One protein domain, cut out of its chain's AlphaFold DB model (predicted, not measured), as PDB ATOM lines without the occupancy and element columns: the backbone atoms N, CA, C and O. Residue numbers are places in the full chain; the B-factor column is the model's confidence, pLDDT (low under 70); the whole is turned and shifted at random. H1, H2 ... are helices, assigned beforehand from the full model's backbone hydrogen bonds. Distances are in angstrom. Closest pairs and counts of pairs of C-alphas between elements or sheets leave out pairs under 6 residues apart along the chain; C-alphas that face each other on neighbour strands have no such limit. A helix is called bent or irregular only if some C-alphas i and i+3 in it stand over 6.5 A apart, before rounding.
ATOM      1  N   ASP A   2     259.378 353.267 281.726       73.06
ATOM      2  CA  ASP A   2     260.677 352.574 281.700       73.06
ATOM      3  C   ASP A   2     260.897 351.748 280.420       73.06
ATOM      4  O   ASP A   2     262.025 351.513 280.003       73.06
ATOM      5  N   LYS A   3     259.817 351.341 279.742       73.56
ATOM      6  CA  LYS A   3     259.885 350.654 278.445       73.56
ATOM      7  C   LYS A   3     260.343 351.553 277.297       73.56
ATOM      8  O   LYS A   3     261.020 351.063 276.399       73.56
ATOM      9  N   ALA A   4     259.962 352.829 277.311       73.69
ATOM     10  CA  ALA A   4     260.412 353.802 276.321       73.69
ATOM     11  C   ALA A   4     261.901 354.122 276.521       73.69
ATOM     12  O   ALA A   4     262.643 354.171 275.546       73.69
ATOM     13  N   ASP A   5     262.348 354.229 277.775       83.31
ATOM     14  CA  ASP A   5     263.759 354.469 278.106       83.31
ATOM     15  C   ASP A   5     264.645 353.264 277.728       83.31
ATOM     16  O   ASP A   5     265.727 353.438 277.170       83.31
ATOM     17  N   ILE A   6     264.162 352.030 277.933       87.62
ATOM     18  CA  ILE A   6     264.855 350.812 277.475       87.62
ATOM     19  C   ILE A   6     264.969 350.769 275.945       87.62
ATOM     20  O   ILE A   6     266.015 350.388 275.431       87.62
ATOM     21  N   ALA A   7     263.920 351.156 275.211       87.94
ATOM     22  CA  ALA A   7     263.947 351.139 273.748       87.94
ATOM     23  C   ALA A   7     265.005 352.098 273.176       87.94
ATOM     24  O   ALA A   7     265.751 351.707 272.283       87.94
ATOM     25  N   VAL A   8     265.118 353.305 273.742       91.38
ATOM     26  CA  VAL A   8     266.133 354.298 273.348       91.38
ATOM     27  C   VAL A   8     267.549 353.793 273.640       91.38
ATOM     28  O   VAL A   8     268.422 353.882 272.784       91.38
ATOM     29  N   LEU A   9     267.777 353.201 274.818       90.88
ATOM     30  CA  LEU A   9     269.084 352.630 275.163       90.88
ATOM     31  C   LEU A   9     269.471 351.459 274.248       90.88
ATOM     32  O   LEU A   9     270.645 351.288 273.935       90.88
ATOM     33  N   MET A  10     268.506 350.641 273.814       89.88
ATOM     34  CA  MET A  10     268.769 349.554 272.865       89.88
ATOM     35  C   MET A  10     269.149 350.075 271.475       89.88
ATOM     36  O   MET A  10     270.019 349.489 270.836       89.88
ATOM     37  N   GLU A  11     268.525 351.164 271.023       93.56
ATOM     38  CA  GLU A  11     268.877 351.836 269.767       93.56
ATOM     39  C   GLU A  11     270.293 352.426 269.836       93.56
ATOM     40  O   GLU A  11     271.116 352.141 268.969       93.56
ATOM     41  N   GLU A  12     270.629 353.131 270.923       92.94
ATOM     42  CA  GLU A  12     271.971 353.692 271.142       92.94
ATOM     43  C   GLU A  12     273.057 352.602 271.203       92.94
ATOM     44  O   GLU A  12     274.131 352.747 270.616       92.94
ATOM     45  N   VAL A  13     272.784 351.475 271.872       92.19
ATOM     46  CA  VAL A  13     273.701 350.324 271.890       92.19
ATOM     47  C   VAL A  13     273.892 349.744 270.490       92.19
ATOM     48  O   VAL A  13     275.023 349.408 270.143       92.19
ATOM     49  N   GLY A  14     272.827 349.654 269.689       91.88
ATOM     50  CA  GLY A  14     272.903 349.206 268.297       91.88
ATOM     51  C   GLY A  14     273.803 350.111 267.456       91.88
ATOM     52  O   GLY A  14     274.756 349.635 266.844       91.88
ATOM     53  N   GLU A  15     273.591 351.428 267.516       93.25
ATOM     54  CA  GLU A  15     274.434 352.396 266.802       93.25
ATOM     55  C   GLU A  15     275.904 352.337 267.245       93.25
ATOM     56  O   GLU A  15     276.823 352.461 266.428       93.25
ATOM     57  N   LEU A  16     276.160 352.156 268.544       90.31
ATOM     58  CA  LEU A  16     277.517 352.000 269.066       90.31
ATOM     59  C   LEU A  16     278.164 350.698 268.585       90.31
ATOM     60  O   LEU A  16     279.341 350.724 268.224       90.31
ATOM     61  N   GLN A  17     277.426 349.585 268.550       88.38
ATOM     62  CA  GLN A  17     277.920 348.308 268.029       88.38
ATOM     63  C   GLN A  17     278.290 348.414 266.550       88.38
ATOM     64  O   GLN A  17     279.425 348.094 266.200       88.38
ATOM     65  N   ASP A  18     277.408 348.973 265.721       89.81
ATOM     66  CA  ASP A  18     277.665 349.174 264.290       89.81
ATOM     67  C   ASP A  18     278.915 350.040 264.063       89.81
ATOM     68  O   ASP A  18     279.769 349.756 263.215       89.81
ATOM     69  N   ARG A  19     279.082 351.093 264.873       88.50
ATOM     70  CA  ARG A  19     280.272 351.953 264.825       88.50
ATOM     71  C   ARG A  19     281.546 351.210 265.220       88.50
ATOM     72  O   ARG A  19     282.582 351.459 264.603       88.50
ATOM     73  N   LEU A  20     281.499 350.338 266.224       87.12
ATOM     74  CA  LEU A  20     282.648 349.525 266.632       87.12
ATOM     75  C   LEU A  20     283.002 348.492 265.555       87.12
ATOM     76  O   LEU A  20     284.175 348.357 265.204       87.12
ATOM     77  N   GLU A  21     282.002 347.826 264.977       85.50
ATOM     78  CA  GLU A  21     282.188 346.869 263.883       85.50
ATOM     79  C   GLU A  21     282.810 347.528 262.651       85.50
ATOM     80  O   GLU A  21     283.813 347.036 262.134       85.50
ATOM     81  N   SER A  22     282.305 348.698 262.243       83.62
ATOM     82  CA  SER A  22     282.847 349.454 261.102       83.62
ATOM     83  C   SER A  22     284.304 349.904 261.280       83.62
ATOM     84  O   SER A  22     284.965 350.262 260.308       83.62
ATOM     85  N   ARG A  23     284.813 349.898 262.519       81.81
ATOM     86  CA  ARG A  23     286.182 350.294 262.879       81.81
ATOM     87  C   ARG A  23     287.052 349.111 263.283       81.81
ATOM     88  O   ARG A  23     288.046 349.297 263.981       81.81
ATOM     89  N   ASP A  24     286.687 347.906 262.850       83.81
ATOM     90  CA  ASP A  24     287.462 346.689 263.072       83.81
ATOM     91  C   ASP A  24     287.728 346.372 264.560       83.81
ATOM     92  O   ASP A  24     288.727 345.719 264.880       83.81
ATOM     93  N   PHE A  25     286.857 346.817 265.478       85.44
ATOM     94  CA  PHE A  25     287.113 346.802 266.926       85.44
ATOM     95  C   PHE A  25     287.542 345.427 267.461       85.44
ATOM     96  O   PHE A  25     288.504 345.331 268.215       85.44
ATOM     97  N   TYR A  26     286.903 344.347 267.005       85.00
ATOM     98  CA  TYR A  26     287.225 342.980 267.435       85.00
ATOM     99  C   TYR A  26     288.615 342.484 267.009       85.00
ATOM    100  O   TYR A  26     289.113 341.505 267.558       85.00
ATOM    101  N   THR A  27     289.238 343.133 266.022       89.69
ATOM    102  CA  THR A  27     290.592 342.799 265.542       89.69
ATOM    103  C   THR A  27     291.642 343.810 265.990       89.69
ATOM    104  O   THR A  27     292.810 343.669 265.630       89.69
ATOM    105  N   LEU A  28     291.239 344.834 266.750       88.69
ATOM    106  CA  LEU A  28     292.097 345.959 267.096       88.69
ATOM    107  C   LEU A  28     293.322 345.509 267.896       88.69
ATOM    108  O   LEU A  28     294.437 345.844 267.510       88.69
ATOM    109  N   ASP A  29     293.130 344.690 268.931       91.00
ATOM    110  CA  ASP A  29     294.236 344.182 269.756       91.00
ATOM    111  C   ASP A  29     295.234 343.366 268.923       91.00
ATOM    112  O   ASP A  29     296.443 343.561 269.015       91.00
ATOM    113  N   ALA A  30     294.734 342.515 268.021       92.62
ATOM    114  CA  ALA A  30     295.583 341.723 267.134       92.62
ATOM    115  C   ALA A  30     296.403 342.604 266.173       92.62
ATOM    116  O   ALA A  30     297.581 342.332 265.947       92.62
ATOM    117  N   LYS A  31     295.799 343.675 265.638       91.31
ATOM    118  CA  LYS A  31     296.487 344.656 264.783       91.31
ATOM    119  C   LYS A  31     297.534 345.449 265.560       91.31
ATOM    120  O   LYS A  31     298.628 345.666 265.045       91.31
ATOM    121  N   ILE A  32     297.215 345.868 266.786       93.62
ATOM    122  CA  ILE A  32     298.163 346.557 267.669       93.62
ATOM    123  C   ILE A  32     299.377 345.660 267.906       93.62
ATOM    124  O   ILE A  32     300.502 346.103 267.683       93.62
ATOM    125  N   ASP A  33     299.160 344.397 268.272       93.88
ATOM    126  CA  ASP A  33     300.237 343.437 268.518       93.88
ATOM    127  C   ASP A  33     301.078 343.150 267.271       93.88
ATOM    128  O   ASP A  33     302.300 343.001 267.363       93.88
ATOM    129  N   GLU A  34     300.441 343.056 266.103       93.56
ATOM    130  CA  GLU A  34     301.122 342.864 264.825       93.56
ATOM    131  C   GLU A  34     302.062 344.035 264.518       93.56
ATOM    132  O   GLU A  34     303.262 343.817 264.335       93.56
ATOM    133  N   VAL A  35     301.542 345.267 264.519       94.44
ATOM    134  CA  VAL A  35     302.320 346.477 264.209       94.44
ATOM    135  C   VAL A  35     303.397 346.719 265.267       94.44
ATOM    136  O   VAL A  35     304.540 347.035 264.933       94.44
ATOM    137  N   ALA A  36     303.073 346.526 266.547       94.31
ATOM    138  CA  ALA A  36     304.021 346.688 267.642       94.31
ATOM    139  C   ALA A  36     305.179 345.688 267.546       94.31
ATOM    140  O   ALA A  36     306.336 346.065 267.732       94.31
ATOM    141  N   ARG A  37     304.902 344.420 267.223       93.69
ATOM    142  CA  ARG A  37     305.953 343.421 266.987       93.69
ATOM    143  C   ARG A  37     306.789 343.791 265.767       93.69
ATOM    144  O   ARG A  37     308.010 343.754 265.833       93.69
ATOM    145  N   ALA A  38     306.137 344.184 264.683       92.94
ATOM    146  CA  ALA A  38     306.792 344.445 263.413       92.94
ATOM    147  C   ALA A  38     307.648 345.720 263.370       92.94
ATOM    148  O   ALA A  38     308.458 345.881 262.459       92.94
ATOM    149  N   LEU A  39     307.488 346.618 264.340       93.06
ATOM    150  CA  LEU A  39     308.333 347.801 264.515       93.06
ATOM    151  C   LEU A  39     309.278 347.687 265.723       93.06
ATOM    152  O   LEU A  39     309.981 348.649 266.040       93.06
ATOM    153  N   GLY A  40     309.312 346.535 266.404       91.88
ATOM    154  CA  GLY A  40     310.157 346.310 267.582       91.88
ATOM    155  C   GLY A  40     309.715 347.105 268.817       91.88
ATOM    156  O   GLY A  40     310.528 347.423 269.682       91.88
ATOM    157  N   VAL A  41     308.432 347.475 268.898       92.44
ATOM    158  CA  VAL A  41     307.839 348.138 270.074       92.44
ATOM    159  C   VAL A  41     307.738 347.170 271.252       92.44
ATOM    160  O   VAL A  41     307.983 347.540 272.398       92.44
ATOM    161  N   MET A  42     307.452 345.900 270.958       91.44
ATOM    162  CA  MET A  42     307.375 344.830 271.957       91.44
ATOM    163  C   MET A  42     308.682 344.657 272.748       91.44
ATOM    164  O   MET A  42     308.636 344.299 273.924       91.44
ATOM    165  N   ASP A  43     309.833 344.968 272.144       89.69
ATOM    166  CA  ASP A  43     311.160 344.738 272.732       89.69
ATOM    167  C   ASP A  43     311.443 345.614 273.957       89.69
ATOM    168  O   ASP A  43     312.186 345.217 274.854       89.69
ATOM    169  N   PHE A  44     310.854 346.810 274.008       89.94
ATOM    170  CA  PHE A  44     310.969 347.713 275.154       89.94
ATOM    171  C   PHE A  44     309.714 347.735 276.029       89.94
ATOM    172  O   PHE A  44     309.674 348.499 276.990       89.94
ATOM    173  N   GLY A  45     308.731 346.877 275.747       88.38
ATOM    174  CA  GLY A  45     307.530 346.681 276.556       88.38
ATOM    175  C   GLY A  45     306.382 347.635 276.216       88.38
ATOM    176  O   GLY A  45     306.547 348.853 276.194       88.38
ATOM    177  N   MET A  46     305.189 347.064 276.025       89.94
ATOM    178  CA  MET A  46     303.951 347.797 275.701       89.94
ATOM    179  C   MET A  46     303.468 348.720 276.829       89.94
ATOM    180  O   MET A  46     302.841 349.739 276.563       89.94
ATOM    181  N   GLU A  47     303.806 348.390 278.076       89.75
ATOM    182  CA  GLU A  47     303.416 349.147 279.277       89.75
ATOM    183  C   GLU A  47     304.464 350.194 279.697       89.75
ATOM    184  O   GLU A  47     304.363 350.805 280.763       89.75
ATOM    185  N   SER A  48     305.518 350.374 278.900       89.75
ATOM    186  CA  SER A  48     306.597 351.302 279.224       89.75
ATOM    187  C   SER A  48     306.152 352.753 279.092       89.75
ATOM    188  O   SER A  48     305.519 353.152 278.114       89.75
ATOM    189  N   ASP A  49     306.544 353.578 280.064       91.69
ATOM    190  CA  ASP A  49     306.251 355.008 280.039       91.69
ATOM    191  C   ASP A  49     306.973 355.674 278.857       91.69
ATOM    192  O   ASP A  49     308.204 355.646 278.760       91.69
ATOM    193  N   VAL A  50     306.205 356.325 277.979       90.12
ATOM    194  CA  VAL A  50     306.705 357.022 276.787       90.12
ATOM    195  C   VAL A  50     307.767 358.075 277.133       90.12
ATOM    196  O   VAL A  50     308.668 358.324 276.332       90.12
ATOM    197  N   THR A  51     307.711 358.681 278.324       90.81
ATOM    198  CA  THR A  51     308.696 359.679 278.784       90.81
ATOM    199  C   THR A  51     310.073 359.080 279.088       90.81
ATOM    200  O   THR A  51     311.072 359.799 279.047       90.81
ATOM    201  N   SER A  52     310.134 357.769 279.339       92.25
ATOM    202  CA  SER A  52     311.364 357.016 279.614       92.25
ATOM    203  C   SER A  52     312.054 356.484 278.352       92.25
ATOM    204  O   SER A  52     313.219 356.087 278.403       92.25
ATOM    205  N   LEU A  53     311.360 356.510 277.210       92.38
ATOM    206  CA  LEU A  53     311.844 355.960 275.949       92.38
ATOM    207  C   LEU A  53     312.925 356.838 275.299       92.38
ATOM    208  O   LEU A  53     312.872 358.077 275.293       92.38
ATOM    209  N   SER A  54     313.894 356.186 274.653       91.56
ATOM    210  CA  SER A  54     314.885 356.865 273.816       91.56
ATOM    211  C   SER A  54     314.217 357.592 272.638       91.56
ATOM    212  O   SER A  54     313.046 357.372 272.327       91.56
ATOM    213  N   GLY A  55     314.946 358.488 271.964       90.00
ATOM    214  CA  GLY A  55     314.423 359.181 270.778       90.00
ATOM    215  C   GLY A  55     313.938 358.207 269.697       90.00
ATOM    216  O   GLY A  55     312.796 358.301 269.263       90.00
ATOM    217  N   GLY A  56     314.758 357.209 269.353       89.88
ATOM    218  CA  GLY A  56     314.403 356.200 268.349       89.88
ATOM    219  C   GLY A  56     313.233 355.306 268.766       89.88
ATOM    220  O   GLY A  56     312.368 355.009 267.948       89.88
ATOM    221  N   GLN A  57     313.141 354.932 270.048       92.88
ATOM    222  CA  GLN A  57     311.992 354.174 270.563       92.88
ATOM    223  C   GLN A  57     310.696 354.987 270.471       92.88
ATOM    224  O   GLN A  57     309.679 354.468 270.022       92.88
ATOM    225  N   ARG A  58     310.734 356.280 270.819       92.19
ATOM    226  CA  ARG A  58     309.575 357.171 270.659       92.19
ATOM    227  C   ARG A  58     309.152 357.296 269.200       92.19
ATOM    228  O   ARG A  58     307.959 357.227 268.925       92.19
ATOM    229  N   THR A  59     310.102 357.413 268.274       90.75
ATOM    230  CA  THR A  59     309.807 357.424 266.833       90.75
ATOM    231  C   THR A  59     309.127 356.128 266.388       90.75
ATOM    232  O   THR A  59     308.118 356.197 265.694       90.75
ATOM    233  N   LYS A  60     309.595 354.958 266.850       92.94
ATOM    234  CA  LYS A  60     308.950 353.660 266.571       92.94
ATOM    235  C   LYS A  60     307.502 353.608 267.075       92.94
ATOM    236  O   LYS A  60     306.622 353.187 266.331       92.94
ATOM    237  N   VAL A  61     307.233 354.084 268.297       93.75
ATOM    238  CA  VAL A  61     305.861 354.158 268.849       93.75
ATOM    239  C   VAL A  61     304.979 355.107 268.035       93.75
ATOM    240  O   VAL A  61     303.831 354.782 267.741       93.75
ATOM    241  N   LEU A  62     305.500 356.277 267.657       92.31
ATOM    242  CA  LEU A  62     304.760 357.251 266.850       92.31
ATOM    243  C   LEU A  62     304.435 356.704 265.460       92.31
ATOM    244  O   LEU A  62     303.302 356.855 265.009       92.31
ATOM    245  N   LEU A  63     305.394 356.034 264.818       94.31
ATOM    246  CA  LEU A  63     305.175 355.362 263.545       94.31
ATOM    247  C   LEU A  63     304.106 354.273 263.694       94.31
ATOM    248  O   LEU A  63     303.140 354.281 262.942       94.31
ATOM    249  N   ALA A  64     304.212 353.402 264.703       93.81
ATOM    250  CA  ALA A  64     303.217 352.359 264.970       93.81
ATOM    251  C   ALA A  64     301.804 352.937 265.117       93.81
ATOM    252  O   ALA A  64     300.869 352.480 264.462       93.81
ATOM    253  N   LYS A  65     301.664 353.991 265.929       93.12
ATOM    254  CA  LYS A  65     300.396 354.701 266.113       93.12
ATOM    255  C   LYS A  65     299.862 355.259 264.791       93.12
ATOM    256  O   LYS A  65     298.693 355.061 264.484       93.12
ATOM    257  N   LEU A  66     300.710 355.926 264.012       93.69
ATOM    258  CA  LEU A  66     300.330 356.528 262.735       93.69
ATOM    259  C   LEU A  66     299.845 355.479 261.721       93.69
ATOM    260  O   LEU A  66     298.859 355.709 261.027       93.69
ATOM    261  N   LEU A  67     300.501 354.315 261.652       93.25
ATOM    262  CA  LEU A  67     300.081 353.229 260.762       93.25
ATOM    263  C   LEU A  67     298.739 352.618 261.198       93.25
ATOM    264  O   LEU A  67     297.902 352.316 260.351       93.25
ATOM    265  N   LEU A  68     298.501 352.491 262.509       91.69
ATOM    266  CA  LEU A  68     297.232 351.995 263.060       91.69
ATOM    267  C   LEU A  68     296.048 352.937 262.787       91.69
ATOM    268  O   LEU A  68     294.919 352.464 262.671       91.69
ATOM    269  N   GLU A  69     296.290 354.244 262.663       90.50
ATOM    270  CA  GLU A  69     295.253 355.233 262.340       90.50
ATOM    271  C   GLU A  69     294.746 355.133 260.889       90.50
ATOM    272  O   GLU A  69     293.642 355.597 260.612       90.50
TER     273      GLU A  69
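Overview. This is residues 2 to 69 of the 154 residues of the protein "ABC-F family ATP-binding cassette domain-containing protein" of Streptococcus dysgalactiae (UniProt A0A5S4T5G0). A long single helix, H1, makes an arm whose residues 2 to 16 and 18 to 21 stick out from a small body, where H2 and H3 fold back on each other as a helical hairpin. The unnamed stretch of residues 39 to 54 makes the long loop between H2 and H3. The printed part has 68 residues with three named helices, in the order H1, H2, H3, and no named strand; its class is all helix. The whole is extended, with a radius of gyration of the C-alphas of 18.0 A, and the arm makes much of the length in its spans of 55 by 21 by 16 A.

Along the chain. H1 is residues 2 to 21, 28.5 A long, beginning at C-alpha 2 (260.677, 352.574, 281.700). H2 is residues 25 to 38, 20.1 A long; it is irregular, with C-alphas 26 and 29 lying 7.5 A apart. H3 is residues 55 to 69, 21.3 A long, ending at C-alpha 69 (295.253, 355.233, 262.340).

Arrangement. H1 and H2 meet only through their link. H1 and H3 are apart. H2 touches H3 with residues 31 to 36 alone, the closest C-alphas being those of Val 35 and Ala 64, 6.0 A apart. The two helices of this hairpin run opposite ways at a shallow tilt of 32 degrees, only just short of steep. In H1 and H3 every O i to N i+4 pair is within hydrogen-bond range; in H2 8 of 10 are.

Size, cuts and confidence. The C-alphas of Lys 3 and Gly 55 are the two farthest apart, 55.7 A. Without the free residues 2 to 16 and 18 to 24, the body spans 37 by 20 by 18 A. The printed part has no cut. The link from H1 to H2 is tight, and that from H2 to H3, of 16 residues, is long. The mean pLDDT of the printed part is 89.9, and no printed residue is under 70.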